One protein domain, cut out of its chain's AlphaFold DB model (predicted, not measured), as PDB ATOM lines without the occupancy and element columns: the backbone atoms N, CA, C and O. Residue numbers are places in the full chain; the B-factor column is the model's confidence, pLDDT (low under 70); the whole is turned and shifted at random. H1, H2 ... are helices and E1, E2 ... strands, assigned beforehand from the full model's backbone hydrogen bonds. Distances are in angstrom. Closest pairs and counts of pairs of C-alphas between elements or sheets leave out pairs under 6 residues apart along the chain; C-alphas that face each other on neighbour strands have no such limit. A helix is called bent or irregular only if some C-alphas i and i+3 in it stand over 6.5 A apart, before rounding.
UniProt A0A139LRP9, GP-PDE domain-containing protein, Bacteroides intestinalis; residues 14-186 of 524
ATOM      1  N   ARG A  14      23.074  -6.870  32.167       88.94
ATOM      2  CA  ARG A  14      23.877  -8.056  31.872       88.94
ATOM      3  C   ARG A  14      22.946  -9.181  31.450       88.94
ATOM      4  O   ARG A  14      21.932  -9.404  32.099       88.94
ATOM      5  N   ALA A  15      23.298  -9.881  30.381       90.06
ATOM      6  CA  ALA A  15      22.555 -11.025  29.874       90.06
ATOM      7  C   ALA A  15      23.556 -12.085  29.424       90.06
ATOM      8  O   ALA A  15      24.309 -11.853  28.479       90.06
ATOM      9  N   ASN A  16      23.576 -13.221  30.115       94.50
ATOM     10  CA  ASN A  16      24.513 -14.307  29.850       94.50
ATOM     11  C   ASN A  16      23.770 -15.636  29.681       94.50
ATOM     12  O   ASN A  16      22.735 -15.861  30.311       94.50
ATOM     13  N   GLU A  17      24.335 -16.525  28.864       96.44
ATOM     14  CA  GLU A  17      23.847 -17.890  28.666       96.44
ATOM     15  C   GLU A  17      24.920 -18.908  29.059       96.44
ATOM     16  O   GLU A  17      26.099 -18.722  28.765       96.44
ATOM     17  N   TYR A  18      24.487 -20.000  29.682       97.12
ATOM     18  CA  TYR A  18      25.339 -21.068  30.191       97.12
ATOM     19  C   TYR A  18      24.732 -22.424  29.853       97.12
ATOM     20  O   TYR A  18      23.509 -22.568  29.801       97.12
ATOM     21  N   GLU A  19      25.571 -23.426  29.626       97.62
ATOM     22  CA  GLU A  19      25.107 -24.801  29.440       97.62
ATOM     23  C   GLU A  19      25.070 -25.520  30.785       97.62
ATOM     24  O   GLU A  19      25.917 -25.284  31.640       97.62
ATOM     25  N   ALA A  20      24.098 -26.407  30.959       97.81
ATOM     26  CA  ALA A  20      23.984 -27.251  32.136       97.81
ATOM     27  C   ALA A  20      23.499 -28.645  31.740       97.81
ATOM     28  O   ALA A  20      22.775 -28.785  30.759       97.81
ATOM     29  N   THR A  21      23.830 -29.654  32.536       97.44
ATOM     30  CA  THR A  21      23.285 -31.006  32.384       97.44
ATOM     31  C   THR A  21      22.554 -31.380  33.662       97.44
ATOM     32  O   THR A  21      23.099 -31.238  34.754       97.44
ATOM     33  N   MET A  22      21.331 -31.886  33.545       95.88
ATOM     34  CA  MET A  22      20.534 -32.339  34.688       95.88
ATOM     35  C   MET A  22      20.220 -33.828  34.569       95.88
ATOM     36  O   MET A  22      19.856 -34.299  33.494       95.88
ATOM     37  N   SER A  23      20.292 -34.562  35.681       96.00
ATOM     38  CA  SER A  23      19.772 -35.929  35.755       96.00
ATOM     39  C   SER A  23      18.276 -35.913  36.061       96.00
ATOM     40  O   SER A  23      17.859 -35.405  37.105       96.00
ATOM     41  N   LEU A  24      17.454 -36.489  35.175       96.62
ATOM     42  CA  LEU A  24      16.025 -36.641  35.457       96.62
ATOM     43  C   LEU A  24      15.787 -37.600  36.628       96.62
ATOM     44  O   LEU A  24      14.862 -37.373  37.402       96.62
ATOM     45  N   GLN A  25      16.649 -38.600  36.814       95.00
ATOM     46  CA  GLN A  25      16.531 -39.545  37.926       95.00
ATOM     47  C   GLN A  25      16.610 -38.813  39.269       95.00
ATOM     48  O   GLN A  25      15.788 -39.032  40.157       95.00
ATOM     49  N   GLU A  26      17.557 -37.883  39.379       93.25
ATOM     50  CA  GLU A  26      17.748 -37.063  40.573       93.25
ATOM     51  C   GLU A  26      16.655 -36.018  40.747       93.25
ATOM     52  O   GLU A  26      16.222 -35.768  41.868       93.25
ATOM     53  N   LEU A  27      16.169 -35.411  39.658       95.81
ATOM     54  CA  LEU A  27      15.060 -34.465  39.749       95.81
ATOM     55  C   LEU A  27      13.782 -35.158  40.230       95.81
ATOM     56  O   LEU A  27      13.073 -34.610  41.070       95.81
ATOM     57  N   PHE A  28      13.457 -36.329  39.681       96.31
ATOM     58  CA  PHE A  28      12.215 -37.049  39.968       96.31
ATOM     59  C   PHE A  28      12.278 -37.927  41.217       96.31
ATOM     60  O   PHE A  28      11.246 -38.470  41.618       96.31
ATOM     61  N   SER A  29      13.433 -38.005  41.879       92.19
ATOM     62  CA  SER A  29      13.544 -38.593  43.210       92.19
ATOM     63  C   SER A  29      12.516 -37.970  44.177       92.19
ATOM     64  O   SER A  29      12.224 -36.767  44.116       92.19
ATOM     65  N   PRO A  30      11.921 -38.761  45.088       88.88
ATOM     66  CA  PRO A  30      11.039 -38.223  46.122       88.88
ATOM     67  C   PRO A  30      11.795 -37.355  47.140       88.88
ATOM     68  O   PRO A  30      11.174 -36.567  47.846       88.88
ATOM     69  N   TYR A  31      13.125 -37.473  47.199       85.25
ATOM     70  CA  TYR A  31      13.978 -36.763  48.156       85.25
ATOM     71  C   TYR A  31      14.550 -35.445  47.619       85.25
ATOM     72  O   TYR A  31      15.246 -34.731  48.351       85.25
ATOM     73  N   THR A  32      14.280 -35.116  46.353       89.75
ATOM     74  CA  THR A  32      14.774 -33.897  45.712       89.75
ATOM     75  C   THR A  32      14.303 -32.666  46.469       89.75
ATOM     76  O   THR A  32      13.114 -32.490  46.738       89.75
ATOM     77  N   ASP A  33      15.246 -31.784  46.777       89.88
ATOM     78  CA  ASP A  33      14.929 -30.473  47.313       89.88
ATOM     79  C   ASP A  33      14.256 -29.611  46.237       89.88
ATOM     80  O   ASP A  33      14.856 -29.298  45.205       89.88
ATOM     81  N   MET A  34      12.997 -29.251  46.479       93.31
ATOM     82  CA  MET A  34      12.205 -28.428  45.570       93.31
ATOM     83  C   MET A  34      12.262 -26.934  45.914       93.31
ATOM     84  O   MET A  34      11.663 -26.137  45.184       93.31
ATOM     85  N   GLU A  35      12.965 -26.524  46.980       94.44
ATOM     86  CA  GLU A  35      13.217 -25.107  47.252       94.44
ATOM     87  C   GLU A  35      13.949 -24.479  46.062       94.44
ATOM     88  O   GLU A  35      14.903 -25.038  45.518       94.44
ATOM     89  N   ASN A  36      13.485 -23.309  45.634       96.88
ATOM     90  CA  ASN A  36      14.011 -22.644  44.456       96.88
ATOM     91  C   ASN A  36      13.740 -21.138  44.486       96.88
ATOM     92  O   ASN A  36      12.780 -20.668  45.106       96.88
ATOM     93  N   GLY A  37      14.578 -20.376  43.790       97.81
ATOM     94  CA  GLY A  37      14.498 -18.919  43.764       97.81
ATOM     95  C   GLY A  37      15.870 -18.263  43.736       97.81
ATOM     96  O   GLY A  37      16.887 -18.923  43.552       97.81
ATOM     97  N   ILE A  38      15.885 -16.951  43.924       98.50
ATOM     98  CA  ILE A  38      17.044 -16.074  43.798       98.50
ATOM     99  C   ILE A  38      17.289 -15.390  45.150       98.50
ATOM    100  O   ILE A  38      16.356 -14.866  45.761       98.50
ATOM    101  N   LYS A  39      18.548 -15.395  45.594       98.19
ATOM    102  CA  LYS A  39      19.086 -14.485  46.615       98.19
ATOM    103  C   LYS A  39      19.874 -13.394  45.904       98.19
ATOM    104  O   LYS A  39      20.636 -13.686  44.978       98.19
ATOM    105  N   SER A  40      19.660 -12.140  46.284       96.62
ATOM    106  CA  SER A  40      20.184 -11.009  45.514       96.62
ATOM    107  C   SER A  40      20.010  -9.664  46.201       96.62
ATOM    108  O   SER A  40      19.126  -9.502  47.045       96.62
ATOM    109  N   ILE A  41      20.749  -8.674  45.702       96.38
ATOM    110  CA  ILE A  41      20.505  -7.246  45.919       96.38
ATOM    111  C   ILE A  41      19.860  -6.671  44.652       96.38
ATOM    112  O   ILE A  41      20.389  -6.822  43.553       96.38
ATOM    113  N   VAL A  42      18.710  -6.009  44.788       95.94
ATOM    114  CA  VAL A  42      18.005  -5.372  43.665       95.94
ATOM    115  C   VAL A  42      17.772  -3.903  43.989       95.94
ATOM    116  O   VAL A  42      17.095  -3.580  44.965       95.94
ATOM    117  N   ASN A  43      18.325  -3.015  43.164       95.56
ATOM    118  CA  ASN A  43      18.131  -1.578  43.324       95.56
ATOM    119  C   ASN A  43      16.757  -1.152  42.788       95.56
ATOM    120  O   ASN A  43      16.078  -1.899  42.083       95.56
ATOM    121  N   SER A  44      16.351   0.082  43.093       93.50
ATOM    122  CA  SER A  44      15.093   0.645  42.589       93.50
ATOM    123  C   SER A  44      15.000   0.545  41.058       93.50
ATOM    124  O   SER A  44      15.932   0.915  40.341       93.50
ATOM    125  N   GLY A  45      13.880   0.011  40.561       92.25
ATOM    126  CA  GLY A  45      13.656  -0.250  39.134       92.25
ATOM    127  C   GLY A  45      14.446  -1.434  38.558       92.25
ATOM    128  O   GLY A  45      14.415  -1.643  37.347       92.25
ATOM    129  N   GLY A  46      15.159  -2.194  39.394       96.75
ATOM    130  CA  GLY A  46      15.942  -3.350  38.983       96.75
ATOM    131  C   GLY A  46      15.134  -4.643  38.857       96.75
ATOM    132  O   GLY A  46      14.011  -4.772  39.351       96.75
ATOM    133  N   LYS A  47      15.726  -5.628  38.181       97.50
ATOM    134  CA  LYS A  47      15.167  -6.968  37.985       97.50
ATOM    135  C   LYS A  47      16.292  -7.979  37.791       97.50
ATOM    136  O   LYS A  47      17.243  -7.705  37.067       97.50
ATOM    137  N   ILE A  48      16.135  -9.167  38.364       98.25
ATOM    138  CA  ILE A  48      16.917 -10.350  37.990       98.25
ATOM    139  C   ILE A  48      15.952 -11.389  37.448       98.25
ATOM    140  O   ILE A  48      14.897 -11.627  38.037       98.25
ATOM    141  N   GLU A  49      16.302 -11.995  36.324       98.00
ATOM    142  CA  GLU A  49      15.519 -13.022  35.655       98.00
ATOM    143  C   GLU A  49      16.409 -14.221  35.339       98.00
ATOM    144  O   GLU A  49      17.443 -14.072  34.693       98.00
ATOM    145  N   VAL A  50      15.985 -15.409  35.770       98.50
ATOM    146  CA  VAL A  50      16.660 -16.667  35.448       98.50
ATOM    147  C   VAL A  50      15.694 -17.560  34.690       98.50
ATOM    148  O   VAL A  50      14.623 -17.901  35.199       98.50
ATOM    149  N   LYS A  51      16.072 -17.939  33.470       98.44
ATOM    150  CA  LYS A  51      15.309 -18.831  32.591       98.44
ATOM    151  C   LYS A  51      16.148 -20.051  32.251       98.44
ATOM    152  O   LYS A  51      17.346 -19.932  32.033       98.44
ATOM    153  N   VAL A  52      15.523 -21.214  32.165       98.44
ATOM    154  CA  VAL A  52      16.172 -22.457  31.748       98.44
ATOM    155  C   VAL A  52      15.391 -23.051  30.598       98.44
ATOM    156  O   VAL A  52      14.162 -23.125  30.652       98.44
ATOM    157  N   PHE A  53      16.105 -23.492  29.576       98.25
ATOM    158  CA  PHE A  53      15.547 -24.089  28.373       98.25
ATOM    159  C   PHE A  53      16.109 -25.490  28.188       98.25
ATOM    160  O   PHE A  53      17.293 -25.707  28.428       98.25
ATOM    161  N   ASP A  54      15.290 -26.419  27.704       97.44
ATOM    162  CA  ASP A  54      15.810 -27.634  27.084       97.44
ATOM    163  C   ASP A  54      16.572 -27.261  25.813       97.44
ATOM    164  O   ASP A  54      16.042 -26.568  24.939       97.44
ATOM    165  N   LYS A  55      17.820 -27.721  25.709       95.75
ATOM    166  CA  LYS A  55      18.704 -27.363  24.598       95.75
ATOM    167  C   LYS A  55      18.235 -27.976  23.278       95.75
ATOM    168  O   LYS A  55      18.401 -27.356  22.232       95.75
ATOM    169  N   SER A  56      17.620 -29.161  23.320       93.38
ATOM    170  CA  SER A  56      17.229 -29.902  22.115       93.38
ATOM    171  C   SER A  56      16.045 -29.279  21.370       93.38
ATOM    172  O   SER A  56      16.039 -29.237  20.141       93.38
ATOM    173  N   THR A  57      15.052 -28.760  22.094       93.25
ATOM    174  CA  THR A  57      13.840 -28.166  21.513       93.25
ATOM    175  C   THR A  57      13.748 -26.658  21.717       93.25
ATOM    176  O   THR A  57      12.784 -26.050  21.249       93.25
ATOM    177  N   ASN A  58      14.713 -26.055  22.422       95.69
ATOM    178  CA  ASN A  58      14.702 -24.653  22.848       95.69
ATOM    179  C   ASN A  58      13.400 -24.273  23.587       95.69
ATOM    180  O   ASN A  58      12.853 -23.181  23.423       95.69
ATOM    181  N   THR A  59      12.863 -25.209  24.373       97.44
ATOM    182  CA  THR A  59      11.605 -25.043  25.115       97.44
ATOM    183  C   THR A  59      11.901 -24.619  26.544       97.44
ATOM    184  O   THR A  59      12.761 -25.207  27.188       97.44
ATOM    185  N   LEU A  60      11.190 -23.610  27.049       98.38
ATOM    186  CA  LEU A  60      11.345 -23.137  28.425       98.38
ATOM    187  C   LEU A  60      10.901 -24.227  29.419       98.38
ATOM    188  O   LEU A  60       9.786 -24.747  29.326       98.38
ATOM    189  N   VAL A  61      11.771 -24.552  30.374       98.12
ATOM    190  CA  VAL A  61      11.539 -25.582  31.405       98.12
ATOM    191  C   VAL A  61      11.538 -25.028  32.821       98.12
ATOM    192  O   VAL A  61      10.985 -25.652  33.718       98.12
ATOM    193  N   TYR A  62      12.118 -23.846  33.030       98.56
ATOM    194  CA  TYR A  62      12.037 -23.132  34.298       98.56
ATOM    195  C   TYR A  62      12.181 -21.630  34.076       98.56
ATOM    196  O   TYR A  62      12.947 -21.194  33.218       98.56
ATOM    197  N   HIS A  63      11.462 -20.823  34.848       98.56
ATOM    198  CA  HIS A  63      11.665 -19.382  34.899       98.56
ATOM    199  C   HIS A  63      11.247 -18.829  36.261       98.56
ATOM    200  O   HIS A  63      10.167 -19.131  36.770       98.56
ATOM    201  N   THR A  64      12.098 -17.981  36.829       98.50
ATOM    202  CA  THR A  64      11.798 -17.175  38.011       98.50
ATOM    203  C   THR A  64      12.421 -15.791  37.856       98.50
ATOM    204  O   THR A  64      13.459 -15.639  37.207       98.50
ATOM    205  N   TYR A  65      11.814 -14.778  38.467       98.50
ATOM    206  CA  TYR A  65      12.398 -13.440  38.524       98.50
ATOM    207  C   TYR A  65      12.139 -12.767  39.869       98.50
ATOM    208  O   TYR A  65      11.222 -13.142  40.600       98.50
ATOM    209  N   ILE A  66      12.933 -11.750  40.185       98.25
ATOM    210  CA  ILE A  66      12.759 -10.919  41.376       98.25
ATOM    211  C   ILE A  66      13.015  -9.447  41.038       98.25
ATOM    212  O   ILE A  66      13.814  -9.133  40.156       98.25
ATOM    213  N   THR A  67      12.308  -8.546  41.719       97.69
ATOM    214  CA  THR A  67      12.403  -7.081  41.549       97.69
ATOM    215  C   THR A  67      12.723  -6.362  42.864       97.69
ATOM    216  O   THR A  67      12.578  -5.149  42.968       97.69
ATOM    217  N   SER A  68      13.119  -7.112  43.893       96.94
ATOM    218  CA  SER A  68      13.449  -6.619  45.231       96.94
ATOM    219  C   SER A  68      14.564  -7.463  45.848       96.94
ATOM    220  O   SER A  68      14.679  -8.649  45.556       96.94
ATOM    221  N   THR A  69      15.377  -6.868  46.716       97.81
ATOM    222  CA  THR A  69      16.411  -7.584  47.478       97.81
ATOM    223  C   THR A  69      15.811  -8.735  48.292       97.81
ATOM    224  O   THR A  69      14.737  -8.586  48.878       97.81
ATOM    225  N   SER A  70      16.510  -9.871  48.349       97.25
ATOM    226  CA  SER A  70      16.134 -11.023  49.173       97.25
ATOM    227  C   SER A  70      17.361 -11.769  49.684       97.25
ATOM    228  O   SER A  70      18.278 -12.070  48.920       97.25
ATOM    229  N   THR A  71      17.345 -12.114  50.972       95.44
ATOM    230  CA  THR A  71      18.345 -12.970  51.636       95.44
ATOM    231  C   THR A  71      17.919 -14.444  51.697       95.44
ATOM    232  O   THR A  71      18.742 -15.324  51.954       95.44
ATOM    233  N   ALA A  72      16.646 -14.737  51.412       95.69
ATOM    234  CA  ALA A  72      16.096 -16.083  51.250       95.69
ATOM    235  C   ALA A  72      15.881 -16.408  49.763       95.69
ATOM    236  O   ALA A  72      15.827 -15.501  48.928       95.69
ATOM    237  N   PHE A  73      15.745 -17.691  49.415       96.69
ATOM    238  CA  PHE A  73      15.397 -18.068  48.044       96.69
ATOM    239  C   PHE A  73      13.965 -17.622  47.734       96.69
ATOM    240  O   PHE A  73      12.996 -18.217  48.196       96.69
ATOM    241  N   ALA A  74      13.843 -16.547  46.957       97.31
ATOM    242  CA  ALA A  74      12.567 -15.937  46.601       97.31
ATOM    243  C   ALA A  74      12.463 -15.738  45.088       97.31
ATOM    244  O   ALA A  74      13.455 -15.725  44.365       97.31
ATOM    245  N   GLY A  75      11.250 -15.584  44.574       96.94
ATOM    246  CA  GLY A  75      11.065 -15.271  43.165       96.94
ATOM    247  C   GLY A  75       9.670 -15.584  42.665       96.94
ATOM    248  O   GLY A  75       9.026 -16.541  43.113       96.94
ATOM    249  N   THR A  76       9.231 -14.762  41.725       98.25
ATOM    250  CA  THR A  76       7.900 -14.779  41.135       98.25
ATOM    251  C   THR A  76       7.849 -15.757  39.965       98.25
ATOM    252  O   THR A  76       8.719 -15.746  39.091       98.25
ATOM    253  N   ALA A  77       6.817 -16.603  39.952       97.75
ATOM    254  CA  ALA A  77       6.502 -17.476  38.827       97.75
ATOM    255  C   ALA A  77       5.737 -16.716  37.734       97.75
ATOM    256  O   ALA A  77       5.023 -15.754  38.008       97.75
ATOM    257  N   VAL A  78       5.823 -17.209  36.503       98.00
ATOM    258  CA  VAL A  78       5.016 -16.763  35.367       98.00
ATOM    259  C   VAL A  78       4.176 -17.936  34.878       98.00
ATOM    260  O   VAL A  78       4.677 -19.048  34.735       98.00
ATOM    261  N   ASN A  79       2.897 -17.688  34.604       98.44
ATOM    262  CA  ASN A  79       2.029 -18.675  33.974       98.44
ATOM    263  C   ASN A  79       2.129 -18.544  32.453       98.44
ATOM    264  O   ASN A  79       1.813 -17.493  31.895       98.44
ATOM    265  N   TYR A  80       2.561 -19.612  31.788       98.38
ATOM    266  CA  TYR A  80       2.698 -19.668  30.338       98.38
ATOM    267  C   TYR A  80       1.597 -20.517  29.720       98.38
ATOM    268  O   TYR A  80       1.322 -21.625  30.178       98.38
ATOM    269  N   ASN A  81       1.016 -20.019  28.630       97.88
ATOM    270  CA  ASN A  81       0.166 -20.842  27.784       97.88
ATOM    271  C   ASN A  81       1.040 -21.823  27.002       97.88
ATOM    272  O   ASN A  81       2.044 -21.431  26.410       97.88
ATOM    273  N   LYS A  82       0.628 -23.087  26.926       96.31
ATOM    274  CA  LYS A  82       1.328 -24.129  26.155       96.31
ATOM    275  C   LYS A  82       1.702 -23.689  24.736       96.31
ATOM    276  O   LYS A  82       2.800 -23.968  24.264       96.31
ATOM    277  N   SER A  83       0.801 -22.969  24.067       94.69
ATOM    278  CA  SER A  83       0.993 -22.472  22.701       94.69
ATOM    279  C   SER A  83       2.149 -21.475  22.555       94.69
ATOM    280  O   SER A  83       2.679 -21.344  21.455       94.69
ATOM    281  N   SER A  84       2.586 -20.808  23.633       95.31
ATOM    282  CA  SER A  84       3.712 -19.864  23.602       95.31
ATOM    283  C   SER A  84       5.078 -20.510  23.856       95.31
ATOM    284  O   SER A  84       6.084 -19.809  23.850       95.31
ATOM    285  N   LEU A  85       5.134 -21.819  24.127       94.94
ATOM    286  CA  LEU A  85       6.357 -22.523  24.547       94.94
ATOM    287  C   LEU A  85       7.028 -23.324  23.415       94.94
ATOM    288  O   LEU A  85       8.063 -23.962  23.620       94.94
ATOM    289  N   GLY A  86       6.458 -23.275  22.210       90.25
ATOM    290  CA  GLY A  86       6.982 -23.964  21.035       90.25
ATOM    291  C   GLY A  86       6.699 -25.468  21.023       90.25
ATOM    292  O   GLY A  86       5.959 -26.011  21.843       90.25
ATOM    293  N   SER A  87       7.283 -26.166  20.045       88.94
ATOM    294  CA  SER A  87       6.924 -27.556  19.741       88.94
ATOM    295  C   SER A  87       7.354 -28.555  20.819       88.94
ATOM    296  O   SER A  87       6.738 -29.616  20.938       88.94
ATOM    297  N   GLY A  88       8.390 -28.272  21.617       91.44
ATOM    298  CA  GLY A  88       8.819 -29.149  22.714       91.44
ATOM    299  C   GLY A  88       7.772 -29.292  23.820       91.44
ATOM    300  O   GLY A  88       7.670 -30.357  24.421       91.44
ATOM    301  N   ALA A  89       6.889 -28.305  23.988       96.06
ATOM    302  CA  ALA A  89       5.859 -28.300  25.022       96.06
ATOM    303  C   ALA A  89       4.634 -29.188  24.710       96.06
ATOM    304  O   ALA A  89       3.558 -28.973  25.258       96.06
ATOM    305  N   THR A  90       4.766 -30.201  23.841       95.88
ATOM    306  CA  THR A  90       3.651 -31.042  23.347       95.88
ATOM    307  C   THR A  90       2.808 -31.651  24.472       95.88
ATOM    308  O   THR A  90       1.587 -31.721  24.336       95.88
ATOM    309  N   TYR A  91       3.421 -32.029  25.596       97.19
ATOM    310  CA  TYR A  91       2.736 -32.655  26.735       97.19
ATOM    311  C   TYR A  91       2.544 -31.736  27.950       97.19
ATOM    312  O   TYR A  91       2.022 -32.184  28.964       97.19
ATOM    313  N   TYR A  92       2.883 -30.446  27.838       98.25
ATOM    314  CA  TYR A  92       2.654 -29.482  28.918       98.25
ATOM    315  C   TYR A  92       1.145 -29.287  29.163       98.25
ATOM    316  O   TYR A  92       0.344 -29.450  28.225       98.25
ATOM    317  N   PRO A  93       0.746 -28.882  30.387       97.75
ATOM    318  CA  PRO A  93      -0.613 -28.429  30.655       97.75
ATOM    319  C   PRO A  93      -0.928 -27.157  29.857       97.75
ATOM    320  O   PRO A  93      -0.025 -26.428  29.449       97.75
ATOM    321  N   ASN A  94      -2.218 -26.869  29.644       97.44
ATOM    322  CA  ASN A  94      -2.653 -25.687  28.883       97.44
ATOM    323  C   ASN A  94      -2.085 -24.383  29.457       97.44
ATOM    324  O   ASN A  94      -1.666 -23.516  28.692       97.44
ATOM    325  N   VAL A  95      -2.037 -24.293  30.788       98.06
ATOM    326  CA  VAL A  95      -1.348 -23.245  31.540       98.06
ATOM    327  C   VAL A  95      -0.328 -23.923  32.447       98.06
ATOM    328  O   VAL A  95      -0.692 -24.766  33.265       98.06
ATOM    329  N   TRP A  96       0.943 -23.565  32.291       98.44
ATOM    330  CA  TRP A  96       2.056 -24.094  33.074       98.44
ATOM    331  C   TRP A  96       2.665 -22.993  33.946       98.44
ATOM    332  O   TRP A  96       2.944 -21.899  33.451       98.44
ATOM    333  N   SER A  97       2.886 -23.281  35.231       98.12
ATOM    334  CA  SER A  97       3.613 -22.380  36.128       98.12
ATOM    335  C   SER A  97       5.112 -22.561  35.941       98.12
ATOM    336  O   SER A  97       5.630 -23.662  36.084       98.12
ATOM    337  N   SER A  98       5.836 -21.477  35.685       98.25
ATOM    338  CA  SER A  98       7.240 -21.557  35.290       98.25
ATOM    339  C   SER A  98       8.215 -22.073  36.348       98.25
ATOM    340  O   SER A  98       9.369 -22.338  36.024       98.25
ATOM    341  N   LYS A  99       7.781 -22.206  37.604       97.69
ATOM    342  CA  LYS A  99       8.577 -22.818  38.678       97.69
ATOM    343  C   LYS A  99       8.313 -24.328  38.817       97.69
ATOM    344  O   LYS A  99       9.047 -25.002  39.534       97.69
ATOM    345  N   ASP A 100       7.316 -24.877  38.112       97.38
ATOM    346  CA  ASP A 100       6.999 -26.311  38.078       97.38
ATOM    347  C   ASP A 100       7.867 -27.054  37.047       97.38
ATOM    348  O   ASP A 100       7.428 -27.471  35.969       97.38
ATOM    349  N   ILE A 101       9.149 -27.187  37.386       97.44
ATOM    350  CA  ILE A 101      10.163 -27.790  36.519       97.44
ATOM    351  C   ILE A 101       9.930 -29.292  36.273       97.44
ATOM    352  O   ILE A 101      10.257 -29.793  35.196       97.44
ATOM    353  N   LYS A 102       9.322 -30.011  37.230       97.25
ATOM    354  CA  LYS A 102       9.016 -31.446  37.100       97.25
ATOM    355  C   LYS A 102       8.001 -31.681  35.988       97.25
ATOM    356  O   LYS A 102       8.255 -32.498  35.107       97.25
ATOM    357  N   THR A 103       6.900 -30.932  35.961       97.38
ATOM    358  CA  THR A 103       5.915 -31.063  34.876       97.38
ATOM    359  C   THR A 103       6.526 -30.738  33.515       97.38
ATOM    360  O   THR A 103       6.292 -31.464  32.545       97.38
ATOM    361  N   ALA A 104       7.348 -29.688  33.438       97.81
ATOM    362  CA  ALA A 104       8.021 -29.295  32.205       97.81
ATOM    363  C   ALA A 104       8.950 -30.394  31.667       97.81
ATOM    364  O   ALA A 104       8.773 -30.879  30.547       97.81
ATOM    365  N   LEU A 105       9.907 -30.838  32.480       97.19
ATOM    366  CA  LEU A 105      10.888 -31.836  32.057       97.19
ATOM    367  C   LEU A 105      10.277 -33.225  31.884       97.19
ATOM    368  O   LEU A 105      10.658 -33.937  30.958       97.19
ATOM    369  N   GLY A 106       9.268 -33.580  32.680       96.69
ATOM    370  CA  GLY A 106       8.520 -34.817  32.484       96.69
ATOM    371  C   GLY A 106       7.735 -34.826  31.172       96.69
ATOM    372  O   GLY A 106       7.661 -35.850  30.499       96.69
ATOM    373  N   SER A 107       7.216 -33.670  30.750       96.81
ATOM    374  CA  SER A 107       6.558 -33.516  29.448       96.81
ATOM    375  C   SER A 107       7.537 -33.635  28.278       96.81
ATOM    376  O   SER A 107       7.191 -34.208  27.241       96.81
ATOM    377  N   ILE A 108       8.756 -33.109  28.431       96.38
ATOM    378  CA  ILE A 108       9.819 -33.254  27.427       96.38
ATOM    379  C   ILE A 108      10.264 -34.713  27.326       96.38
ATOM    380  O   ILE A 108      10.356 -35.247  26.222       96.38
ATOM    381  N   ASP A 109      10.472 -35.377  28.460       95.62
ATOM    382  CA  ASP A 109      10.846 -36.788  28.497       95.62
ATOM    383  C   ASP A 109       9.741 -37.690  27.921       95.62
ATOM    384  O   ASP A 109      10.006 -38.566  27.098       95.62
ATOM    385  N   ARG A 110       8.470 -37.386  28.220       94.69
ATOM    386  CA  ARG A 110       7.315 -38.039  27.587       94.69
ATOM    387  C   ARG A 110       7.322 -37.878  26.066       94.69
ATOM    388  O   ARG A 110       7.029 -38.832  25.347       94.69
ATOM    389  N   LYS A 111       7.670 -36.689  25.567       93.88
ATOM    390  CA  LYS A 111       7.800 -36.452  24.124       93.88
ATOM    391  C   LYS A 111       8.908 -37.297  23.504       93.88
ATOM    392  O   LYS A 111       8.713 -37.826  22.414       93.88
ATOM    393  N   ARG A 112      10.047 -37.433  24.189       92.62
ATOM    394  CA  ARG A 112      11.149 -38.300  23.754       92.62
ATOM    395  C   ARG A 112      10.715 -39.759  23.718       92.62
ATOM    396  O   ARG A 112      10.909 -40.396  22.692       92.62
ATOM    397  N   TYR A 113      10.049 -40.241  24.767       92.25
ATOM    398  CA  TYR A 113       9.481 -41.590  24.805       92.25
ATOM    399  C   TYR A 113       8.593 -41.876  23.585       92.25
ATOM    400  O   TYR A 113       8.781 -42.889  22.921       92.25
ATOM    401  N   ASP A 114       7.668 -40.971  23.241       91.81
ATOM    402  CA  ASP A 114       6.757 -41.176  22.103       91.81
ATOM    403  C   ASP A 114       7.441 -41.077  20.732       91.81
ATOM    404  O   ASP A 114       6.917 -41.588  19.742       91.81
ATOM    405  N   ALA A 115       8.605 -40.428  20.657       90.00
ATOM    406  CA  ALA A 115       9.396 -40.330  19.433       90.00
ATOM    407  C   ALA A 115      10.281 -41.564  19.186       90.00
ATOM    408  O   ALA A 115      10.756 -41.760  18.065       90.00
ATOM    409  N   VAL A 116      10.529 -42.387  20.209       89.75
ATOM    410  CA  VAL A 116      11.404 -43.558  20.113       89.75
ATOM    411  C   VAL A 116      10.592 -44.786  19.702       89.75
ATOM    412  O   VAL A 116       9.585 -45.135  20.310       89.75
ATOM    413  N   THR A 117      11.042 -45.476  18.655       85.31
ATOM    414  CA  THR A 117      10.374 -46.676  18.121       85.31
ATOM    415  C   THR A 117      10.820 -47.972  18.811       85.31
ATOM    416  O   THR A 117      10.146 -48.999  18.706       85.31
ATOM    417  N   THR A 118      11.931 -47.939  19.551       75.94
ATOM    418  CA  THR A 118      12.477 -49.054  20.338       75.94
ATOM    419  C   THR A 118      11.872 -49.097  21.743       75.94
ATOM    420  O   THR A 118      11.977 -48.152  22.519       75.94
ATOM    421  N   LYS A 119      11.263 -50.230  22.112       72.88
ATOM    422  CA  LYS A 119      10.419 -50.379  23.317       72.88
ATOM    423  C   LYS A 119      11.149 -50.443  24.673       72.88
ATOM    424  O   LYS A 119      10.531 -50.806  25.666       72.88
ATOM    425  N   SER A 120      12.429 -50.092  24.745       81.44
ATOM    426  CA  SER A 120      13.222 -50.104  25.987       81.44
ATOM    427  C   SER A 120      13.451 -48.707  26.584       81.44
ATOM    428  O   SER A 120      14.423 -48.505  27.305       81.44
ATOM    429  N   TYR A 121      12.602 -47.719  26.272       85.81
ATOM    430  CA  TYR A 121      12.730 -46.381  26.854       85.81
ATOM    431  C   TYR A 121      12.230 -46.364  28.300       85.81
ATOM    432  O   TYR A 121      11.047 -46.580  28.567       85.81
ATOM    433  N   HIS A 122      13.127 -46.050  29.229       90.00
ATOM    434  CA  HIS A 122      12.795 -45.832  30.630       90.00
ATOM    435  C   HIS A 122      12.594 -44.332  30.864       90.00
ATOM    436  O   HIS A 122      13.505 -43.541  30.635       90.00
ATOM    437  N   LEU A 123      11.394 -43.931  31.288       92.31
ATOM    438  CA  LEU A 123      11.121 -42.537  31.637       92.31
ATOM    439  C   LEU A 123      11.922 -42.128  32.880       92.31
ATOM    440  O   LEU A 123      12.124 -42.928  33.795       92.31
ATOM    441  N   PHE A 124      12.333 -40.866  32.906       93.81
ATOM    442  CA  PHE A 124      12.978 -40.174  34.020       93.81
ATOM    443  C   PHE A 124      14.341 -40.722  34.445       93.81
ATOM    444  O   PHE A 124      14.786 -40.414  35.543       93.81
ATOM    445  N   VAL A 125      15.032 -41.497  33.605       91.31
ATOM    446  CA  VAL A 125      16.387 -41.990  33.935       91.31
ATOM    447  C   VAL A 125      17.502 -41.273  33.176       91.31
ATOM    448  O   VAL A 125      18.658 -41.334  33.579       91.31
ATOM    449  N   SER A 126      17.184 -40.596  32.070       90.81
ATOM    450  CA  SER A 126      18.192 -39.956  31.224       90.81
ATOM    451  C   SER A 126      18.653 -38.608  31.773       90.81
ATOM    452  O   SER A 126      17.921 -37.918  32.484       90.81
ATOM    453  N   ASN A 127      19.835 -38.181  31.338       95.56
ATOM    454  CA  ASN A 127      20.259 -36.796  31.485       95.56
ATOM    455  C   ASN A 127      19.612 -35.906  30.412       95.56
ATOM    456  O   ASN A 127      19.249 -36.369  29.327       95.56
ATOM    457  N   ILE A 128      19.465 -34.621  30.723       95.69
ATOM    458  CA  ILE A 128      18.975 -33.601  29.802       95.69
ATOM    459  C   ILE A 128      19.924 -32.406  29.764       95.69
ATOM    460  O   ILE A 128      20.292 -31.864  30.807       95.69
ATOM    461  N   ASP A 129      20.283 -31.998  28.549       97.81
ATOM    462  CA  ASP A 129      21.093 -30.808  28.312       97.81
ATOM    463  C   ASP A 129      20.202 -29.568  28.311       97.81
ATOM    464  O   ASP A 129      19.181 -29.489  27.617       97.81
ATOM    465  N   LEU A 130      20.620 -28.574  29.077       98.06
ATOM    466  CA  LEU A 130      19.884 -27.359  29.357       98.06
ATOM    467  C   LEU A 130      20.713 -26.130  28.995       98.06
ATOM    468  O   LEU A 130      21.944 -26.151  28.962       98.06
ATOM    469  N   LYS A 131      20.005 -25.027  28.771       97.88
ATOM    470  CA  LYS A 131      20.572 -23.691  28.644       97.88
ATOM    471  C   LYS A 131      20.002 -22.792  29.731       97.88
ATOM    472  O   LYS A 131      18.793 -22.572  29.762       97.88
ATOM    473  N   VAL A 132      20.859 -22.265  30.595       98.25
ATOM    474  CA  VAL A 132      20.513 -21.319  31.658       98.25
ATOM    475  C   VAL A 132      20.804 -19.903  31.166       98.25
ATOM    476  O   VAL A 132      21.929 -19.594  30.794       98.25
ATOM    477  N   GLN A 133      19.796 -19.039  31.165       98.12
ATOM    478  CA  GLN A 133      19.920 -17.613  30.884       98.12
ATOM    479  C   GLN A 133      19.771 -16.827  32.185       98.12
ATOM    480  O   GLN A 133      18.784 -17.012  32.901       98.12
ATOM    481  N   ILE A 134      20.720 -15.936  32.461       98.12
ATOM    482  CA  ILE A 134      20.695 -15.033  33.616       98.12
ATOM    483  C   ILE A 134      20.724 -13.601  33.090       98.12
ATOM    484  O   ILE A 134      21.695 -13.193  32.448       98.12
ATOM    485  N   ASN A 135      19.665 -12.847  33.382       97.69
ATOM    486  CA  ASN A 135      19.540 -11.439  33.029       97.69
ATOM    487  C   ASN A 135      19.462 -10.589  34.300       97.69
ATOM    488  O   ASN A 135      18.587 -10.808  35.138       97.69
ATOM    489  N   GLU A 136      20.341  -9.602  34.427       97.12
ATOM    490  CA  GLU A 136      20.384  -8.647  35.534       97.12
ATOM    491  C   GLU A 136      20.204  -7.230  34.979       97.12
ATOM    492  O   GLU A 136      20.946  -6.806  34.096       97.12
ATOM    493  N   THR A 137      19.245  -6.486  35.522       96.81
ATOM    494  CA  THR A 137      19.031  -5.064  35.238       96.81
ATOM    495  C   THR A 137      19.078  -4.309  36.555       96.81
ATOM    496  O   THR A 137      18.219  -4.535  37.402       96.81
ATOM    497  N   ASN A 138      20.054  -3.416  36.737       95.75
ATOM    498  CA  ASN A 138      20.249  -2.637  37.971       95.75
ATOM    499  C   ASN A 138      20.143  -3.486  39.256       95.75
ATOM    500  O   ASN A 138      19.455  -3.137  40.218       95.75
ATOM    501  N   ALA A 139      20.767  -4.657  39.230       96.44
ATOM    502  CA  ALA A 139      20.682  -5.655  40.279       96.44
ATOM    503  C   ALA A 139      21.918  -6.558  40.248       96.44
ATOM    504  O   ALA A 139      22.618  -6.619  39.236       96.44
ATOM    505  N   GLU A 140      22.152  -7.262  41.349       96.00
ATOM    506  CA  GLU A 140      23.233  -8.228  41.499       96.00
ATOM    507  C   GLU A 140      22.711  -9.506  42.164       96.00
ATOM    508  O   GLU A 140      22.263  -9.511  43.316       96.00
ATOM    509  N   MET A 141      22.741 -10.595  41.401       97.00
ATOM    510  CA  MET A 141      22.444 -11.937  41.867       97.00
ATOM    511  C   MET A 141      23.606 -12.451  42.711       97.00
ATOM    512  O   MET A 141      24.750 -12.449  42.262       97.00
ATOM    513  N   ASP A 142      23.293 -12.946  43.904       96.38
ATOM    514  CA  ASP A 142      24.239 -13.709  44.718       96.38
ATOM    515  C   ASP A 142      24.220 -15.176  44.263       96.38
ATOM    516  O   ASP A 142      25.200 -15.708  43.739       96.38
ATOM    517  N   VAL A 143      23.047 -15.810  44.353       97.56
ATOM    518  CA  VAL A 143      22.860 -17.213  43.969       97.56
ATOM    519  C   VAL A 143      21.411 -17.496  43.571       97.56
ATOM    520  O   VAL A 143      20.466 -16.992  44.185       97.56
ATOM    521  N   CYS A 144      21.221 -18.345  42.564       98.06
ATOM    522  CA  CYS A 144      19.927 -18.909  42.190       98.06
ATOM    523  C   CYS A 144      19.900 -20.407  42.499       98.06
ATOM    524  O   CYS A 144      20.811 -21.135  42.121       98.06
ATOM    525  N   LYS A 145      18.855 -20.892  43.164       97.56
ATOM    526  CA  LYS A 145      18.626 -22.322  43.385       97.56
ATOM    527  C   LYS A 145      17.595 -22.831  42.388       97.56
ATOM    528  O   LYS A 145      16.491 -22.285  42.314       97.56
ATOM    529  N   ILE A 146      17.956 -23.877  41.647       96.31
ATOM    530  CA  ILE A 146      17.079 -24.549  40.681       96.31
ATOM    531  C   ILE A 146      17.044 -26.048  41.010       96.31
ATOM    532  O   ILE A 146      18.108 -26.675  41.037       96.31
ATOM    533  N   PRO A 147      15.863 -26.657  41.234       93.81
ATOM    534  CA  PRO A 147      15.762 -28.075  41.561       93.81
ATOM    535  C   PRO A 147      16.380 -28.931  40.452       93.81
ATOM    536  O   PRO A 147      16.166 -28.672  39.268       93.81
ATOM    537  N   GLY A 148      17.178 -29.926  40.834       90.44
ATOM    538  CA  GLY A 148      17.892 -30.811  39.907       90.44
ATOM    539  C   GLY A 148      19.187 -30.246  39.299       90.44
ATOM    540  O   GLY A 148      20.038 -31.045  38.924       90.44
ATOM    541  N   ILE A 149      19.378 -28.918  39.223       92.31
ATOM    542  CA  ILE A 149      20.668 -28.311  38.809       92.31
ATOM    543  C   ILE A 149      21.527 -27.981  40.035       92.31
ATOM    544  O   ILE A 149      22.727 -28.231  40.036       92.31
ATOM    545  N   GLY A 150      20.910 -27.430  41.085       93.94
ATOM    546  CA  GLY A 150      21.586 -27.009  42.310       93.94
ATOM    547  C   GLY A 150      21.664 -25.488  42.463       93.94
ATOM    548  O   GLY A 150      20.755 -24.758  42.059       93.94
ATOM    549  N   LEU A 151      22.732 -25.020  43.113       96.94
ATOM    550  CA  LEU A 151      23.004 -23.602  43.342       96.94
ATOM    551  C   LEU A 151      23.844 -23.042  42.198       96.94
ATOM    552  O   LEU A 151      24.944 -23.523  41.957       96.94
ATOM    553  N   ILE A 152      23.348 -22.007  41.537       97.75
ATOM    554  CA  ILE A 152      23.980 -21.359  40.395       97.75
ATOM    555  C   ILE A 152      24.446 -19.973  40.825       97.75
ATOM    556  O   ILE A 152      23.642 -19.163  41.293       97.75
ATOM    557  N   ASP A 153      25.738 -19.711  40.685       96.81
ATOM    558  CA  ASP A 153      26.313 -18.407  40.982       96.81
ATOM    559  C   ASP A 153      26.054 -17.396  39.856       96.81
ATOM    560  O   ASP A 153      25.552 -17.699  38.770       96.81
ATOM    561  N   ARG A 154      26.430 -16.146  40.118       93.94
ATOM    562  CA  ARG A 154      26.359 -15.045  39.154       93.94
ATOM    563  C   ARG A 154      27.191 -15.277  37.883       93.94
ATOM    564  O   ARG A 154      26.979 -14.607  36.871       93.94
ATOM    565  N   GLY A 155      28.185 -16.158  37.944       94.25
ATOM    566  CA  GLY A 155      29.045 -16.559  36.837       94.25
ATOM    567  C   GLY A 155      28.456 -17.675  35.978       94.25
ATOM    568  O   GLY A 155      29.053 -17.972  34.949       94.25
ATOM    569  N   GLY A 156      27.301 -18.239  36.354       94.31
ATOM    570  CA  GLY A 156      26.651 -19.341  35.649       94.31
ATOM    571  C   GLY A 156      27.223 -20.721  35.968       94.31
ATOM    572  O   GLY A 156      26.944 -21.659  35.227       94.31
ATOM    573  N   GLY A 157      28.009 -20.850  37.039       97.31
ATOM    574  CA  GLY A 157      28.542 -22.124  37.517       97.31
ATOM    575  C   GLY A 157      27.904 -22.587  38.824       97.31
ATOM    576  O   GLY A 157      27.082 -21.892  39.423       97.31
ATOM    577  N   ASN A 158      28.277 -23.777  39.282       97.62
ATOM    578  CA  ASN A 158      27.834 -24.329  40.553       97.62
ATOM    579  C   ASN A 158      28.466 -23.553  41.714       97.62
ATOM    580  O   ASN A 158      29.657 -23.687  42.006       97.62
ATOM    581  N   ALA A 159      27.635 -22.805  42.436       97.06
ATOM    582  CA  ALA A 159      28.056 -21.907  43.500       97.06
ATOM    583  C   ALA A 159      28.733 -22.620  44.680       97.06
ATOM    584  O   ALA A 159      29.270 -21.948  45.557       97.06
ATOM    585  N   LEU A 160      28.694 -23.949  44.780       96.75
ATOM    586  CA  LEU A 160      29.361 -24.681  45.861       96.75
ATOM    587  C   LEU A 160      30.868 -24.840  45.646       96.75
ATOM    588  O   LEU A 160      31.584 -25.093  46.614       96.75
ATOM    589  N   PHE A 161      31.351 -24.701  44.414       98.00
ATOM    590  CA  PHE A 161      32.729 -25.012  44.047       98.00
ATOM    591  C   PHE A 161      33.478 -23.765  43.584       98.00
ATOM    592  O   PHE A 161      32.878 -22.767  43.190       98.00
ATOM    593  N   HIS A 162      34.805 -23.810  43.681       97.44
ATOM    594  CA  HIS A 162      35.652 -22.751  43.150       97.44
ATOM    595  C   HIS A 162      35.566 -22.761  41.615       97.44
ATOM    596  O   HIS A 162      35.461 -23.835  41.030       97.44
ATOM    597  N   GLN A 163      35.651 -21.604  40.950       96.50
ATOM    598  CA  GLN A 163      35.446 -21.481  39.493       96.50
ATOM    599  C   GLN A 163      36.374 -22.354  38.627       96.50
ATOM    600  O   GLN A 163      36.036 -22.715  37.507       96.50
ATOM    601  N   ASN A 164      37.549 -22.706  39.152       96.69
ATOM    602  CA  ASN A 164      38.514 -23.572  38.467       96.69
ATOM    603  C   ASN A 164      38.267 -25.068  38.720       96.69
ATOM    604  O   ASN A 164      38.878 -25.912  38.064       96.69
ATOM    605  N   HIS A 165      37.428 -25.411  39.698       98.25
ATOM    606  CA  HIS A 165      37.147 -26.789  40.066       98.25
ATOM    607  C   HIS A 165      36.210 -27.436  39.041       98.25
ATOM    608  O   HIS A 165      35.236 -26.831  38.609       98.25
ATOM    609  N   TYR A 166      36.444 -28.710  38.724       98.06
ATOM    610  CA  TYR A 166      35.664 -29.471  37.739       98.06
ATOM    611  C   TYR A 166      34.144 -29.386  37.952       98.06
ATOM    612  O   TYR A 166      33.380 -29.177  37.020       98.06
ATOM    613  N   CYS A 167      33.707 -29.498  39.208       98.19
ATOM    614  CA  CYS A 167      32.289 -29.478  39.577       98.19
ATOM    615  C   CYS A 167      31.632 -28.084  39.518       98.19
ATOM    616  O   CYS A 167      30.450 -27.975  39.840       98.19
ATOM    617  N   HIS A 168      32.379 -27.025  39.175       98.25
ATOM    618  CA  HIS A 168      31.820 -25.688  38.944       98.25
ATOM    619  C   HIS A 168      31.096 -25.596  37.601       98.25
ATOM    620  O   HIS A 168      30.040 -24.971  37.535       98.25
ATOM    621  N   ASP A 169      31.592 -26.254  36.552       97.81
ATOM    622  CA  ASP A 169      30.906 -26.261  35.259       97.81
ATOM    623  C   ASP A 169      29.590 -27.052  35.368       97.81
ATOM    624  O   ASP A 169      29.572 -28.248  35.674       97.81
ATOM    625  N   LEU A 170      28.464 -26.383  35.102       97.38
ATOM    626  CA  LEU A 170      27.136 -26.988  35.190       97.38
ATOM    627  C   LEU A 170      26.915 -28.103  34.162       97.38
ATOM    628  O   LEU A 170      25.991 -28.904  34.337       97.38
ATOM    629  N   LYS A 171      27.748 -28.222  33.122       96.88
ATOM    630  CA  LYS A 171      27.736 -29.392  32.228       96.88
ATOM    631  C   LYS A 171      28.041 -30.690  32.974       96.88
ATOM    632  O   LYS A 171      27.535 -31.741  32.583       96.88
ATOM    633  N   HIS A 172      28.803 -30.604  34.064       96.94
ATOM    634  CA  HIS A 172      29.145 -31.732  34.926       96.94
ATOM    635  C   HIS A 172      28.167 -31.903  36.100       96.94
ATOM    636  O   HIS A 172      28.304 -32.847  36.870       96.94
ATOM    637  N   ALA A 173      27.136 -31.056  36.238       95.75
ATOM    638  CA  ALA A 173      26.210 -31.108  37.379       95.75
ATOM    639  C   ALA A 173      25.488 -32.461  37.526       95.75
ATOM    640  O   ALA A 173      25.231 -32.914  38.642       95.75
ATOM    641  N   ALA A 174      25.200 -33.133  36.408       95.62
ATOM    642  CA  ALA A 174      24.601 -34.463  36.403       95.62
ATOM    643  C   ALA A 174      25.610 -35.605  36.595       95.62
ATOM    644  O   ALA A 174      25.179 -36.750  36.678       95.62
ATOM    645  N   GLU A 175      26.917 -35.357  36.637       96.50
ATOM    646  CA  GLU A 175      27.907 -36.419  36.817       96.50
ATOM    647  C   GLU A 175      27.992 -36.871  38.271       96.50
ATOM    648  O   GLU A 175      27.842 -36.076  39.203       96.50
ATOM    649  N   PHE A 176      28.279 -38.161  38.467       96.50
ATOM    650  CA  PHE A 176      28.356 -38.784  39.787       96.50
ATOM    651  C   PHE A 176      29.182 -37.953  40.784       96.50
ATOM    652  O   PHE A 176      28.699 -37.642  41.872       96.50
ATOM    653  N   VAL A 177      30.399 -37.555  40.400       97.88
ATOM    654  CA  VAL A 177      31.337 -36.873  41.301       97.88
ATOM    655  C   VAL A 177      30.802 -35.526  41.789       97.88
ATOM    656  O   VAL A 177      30.904 -35.205  42.974       97.88
ATOM    657  N   THR A 178      30.155 -34.757  40.910       97.81
ATOM    658  CA  THR A 178      29.548 -33.475  41.273       97.81
ATOM    659  C   THR A 178      28.347 -33.671  42.184       97.81
ATOM    660  O   THR A 178      28.204 -32.931  43.162       97.81
ATOM    661  N   ARG A 179      27.514 -34.687  41.929       95.94
ATOM    662  CA  ARG A 179      26.371 -35.011  42.795       95.94
ATOM    663  C   ARG A 179      26.811 -35.455  44.187       95.94
ATOM    664  O   ARG A 179      26.298 -34.929  45.175       95.94
ATOM    665  N   ALA A 180      27.793 -36.355  44.265       97.62
ATOM    666  CA  ALA A 180      28.332 -36.852  45.526       97.62
ATOM    667  C   ALA A 180      28.855 -35.694  46.387       97.62
ATOM    668  O   ALA A 180      28.405 -35.507  47.518       97.62
ATOM    669  N   TRP A 181      29.714 -34.831  45.833       98.31
ATOM    670  CA  TRP A 181      30.229 -33.687  46.586       98.31
ATOM    671  C   TRP A 181      29.176 -32.628  46.898       98.31
ATOM    672  O   TRP A 181      29.201 -32.053  47.983       98.31
ATOM    673  N   THR A 182      28.208 -32.400  46.008       96.31
ATOM    674  CA  THR A 182      27.074 -31.507  46.289       96.31
ATOM    675  C   THR A 182      26.289 -31.996  47.508       96.31
ATOM    676  O   THR A 182      26.007 -31.205  48.408       96.31
ATOM    677  N   ARG A 183      26.027 -33.308  47.617       95.31
ATOM    678  CA  ARG A 183      25.359 -33.901  48.787       95.31
ATOM    679  C   ARG A 183      26.169 -33.726  50.075       95.31
ATOM    680  O   ARG A 183      25.592 -33.406  51.120       95.31
ATOM    681  N   VAL A 184      27.496 -33.868  50.007       97.88
ATOM    682  CA  VAL A 184      28.377 -33.601  51.158       97.88
ATOM    683  C   VAL A 184      28.336 -32.124  51.563       97.88
ATOM    684  O   VAL A 184      28.212 -31.826  52.747       97.88
ATOM    685  N   LYS A 185      28.352 -31.193  50.606       97.12
ATOM    686  CA  LYS A 185      28.393 -29.746  50.877       97.12
ATOM    687  C   LYS A 185      27.037 -29.122  51.227       97.12
ATOM    688  O   LYS A 185      27.009 -27.962  51.621       97.12
ATOM    689  N   GLN A 186      25.928 -29.851  51.084       94.31
ATOM    690  CA  GLN A 186      24.569 -29.342  51.320       94.31
ATOM    691  C   GLN A 186      23.810 -30.148  52.388       94.31
ATOM    692  O   GLN A 186      22.969 -30.986  52.049       94.31
TER     693      GLN A 186
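Overview. This is residues 14 to 186 of the 524 residues of the protein "GP-PDE domain-containing protein" of Bacteroides intestinalis (UniProt A0A139LRP9). One long, twisted sheet is folded back on itself: E2 and E7 run side by side and both double back, with E1 and E3 beside one half of this pair and E4 and E8 beside the other half. H3 packs on E3 and runs away from the fold, the small E5 and E6 pair and H2 lie out beyond E3, and H4 with the unnamed residues 154 to 175 lies out beyond E8. Residues 114 to 120, after most of H3, stick out, and the longest axis runs from them to the fold near Ser 44. The 173 printed residues hold four named helices and eight named strands, in the order E1 H1 E2 E3 E4 E5 H2 E6 H3 E7 E8 H4; the class is mixed, helices and strands, and the neighbour strands are antiparallel. The whole is compact, with a radius of gyration of the C-alphas of 15.9 A and spans of 52 by 38 by 26 A.

Arrangement. Start at Arg 14 with E1, residues 14 to 23, an edge strand antiparallel to E7, residues 127 to 146; look for N 16 and O 134, 3.0 A apart and within hydrogen-bond range. H1, residues 24 to 28, follows by a tight link and is only just not on this branched sheet, with 4 pairs of C-alphas within 10 A. Go on to E2, residues 37 to 54, which bends by 150 degrees at residue 42; it is antiparallel to E7, with N 39 and O 143 as well as N 51 and O 133 at 2.9 A. E2 and E3, residues 59 to 66, form a hairpin, with N 50 and O 64 at 2.9 A. E4, residues 70 to 74, is antiparallel to E2, with N 40 and O 70 at 3.0 A. E3 and E4 lie on one side of E2, and E7 on the other side. E7 and E8, residues 150 to 153, form a hairpin, with N 146 and O 150 at 3.0 A. E1 and E8 lie on one side of E7 but are apart from each other. Next find E5, residues 79 to 81, antiparallel to E6, residues 95 to 97, with N 80 and O 96 at 2.9 A; E6 and E3 are near each other. Between them is H2, residues 87 to 91, irregular, with C-alphas 88 and 91 8.1 A apart; it only grazes the branched sheet with residues 87 to 89. H3, residues 101 to 115, is on that sheet at a height of 8.9 A, over E2 and along it at 17 degrees on the local plane; its closest C-alphas to E3 are those of Ala 104 and Val 61, 5.2 A apart. H3 touches H2, the closest C-alphas being those of Ser 107 and Tyr 91, 4.8 A apart. With residues 102 to 105 alone H3 only just touches H1, with 3 pairs of C-alphas within 8 A, the closest those of Lys 102 and Phe 28 at 7.1 A. H4, residues 176 to 185, touches no helix and only just is on the branched sheet, which it only grazes with residues 176 to 182. Every O i to N i+4 pair is within hydrogen-bond range in H1, H3 and H4; H2 has 0 of 1, and 0 of 2 O i to N i+3 pairs.

Along the chain. Find C-alpha 14 at (23.877, -8.056, 31.872); from there E1 runs 28.4 A to C-alpha 23. Between their end C-alphas E2 measures 18.9 A, E3 21.6 A and E7 15.6 A. H3 starts at C-alpha 101, (10.163, -27.790, 36.519), and covers 21.2 A. H4 covers 14.3 A and ends at C-alpha 185, (28.393, -29.746, 50.877).

Size, cuts and confidence. Look for the two C-alphas farthest apart, those of Ser 44 and Lys 119, at 54.7 A. The printed part has no cut; its long links are H3 to E7, 11 residues, and E8 to H4, 22 residues. The mean pLDDT of the printed part is 95.5, and no printed residue is under 70.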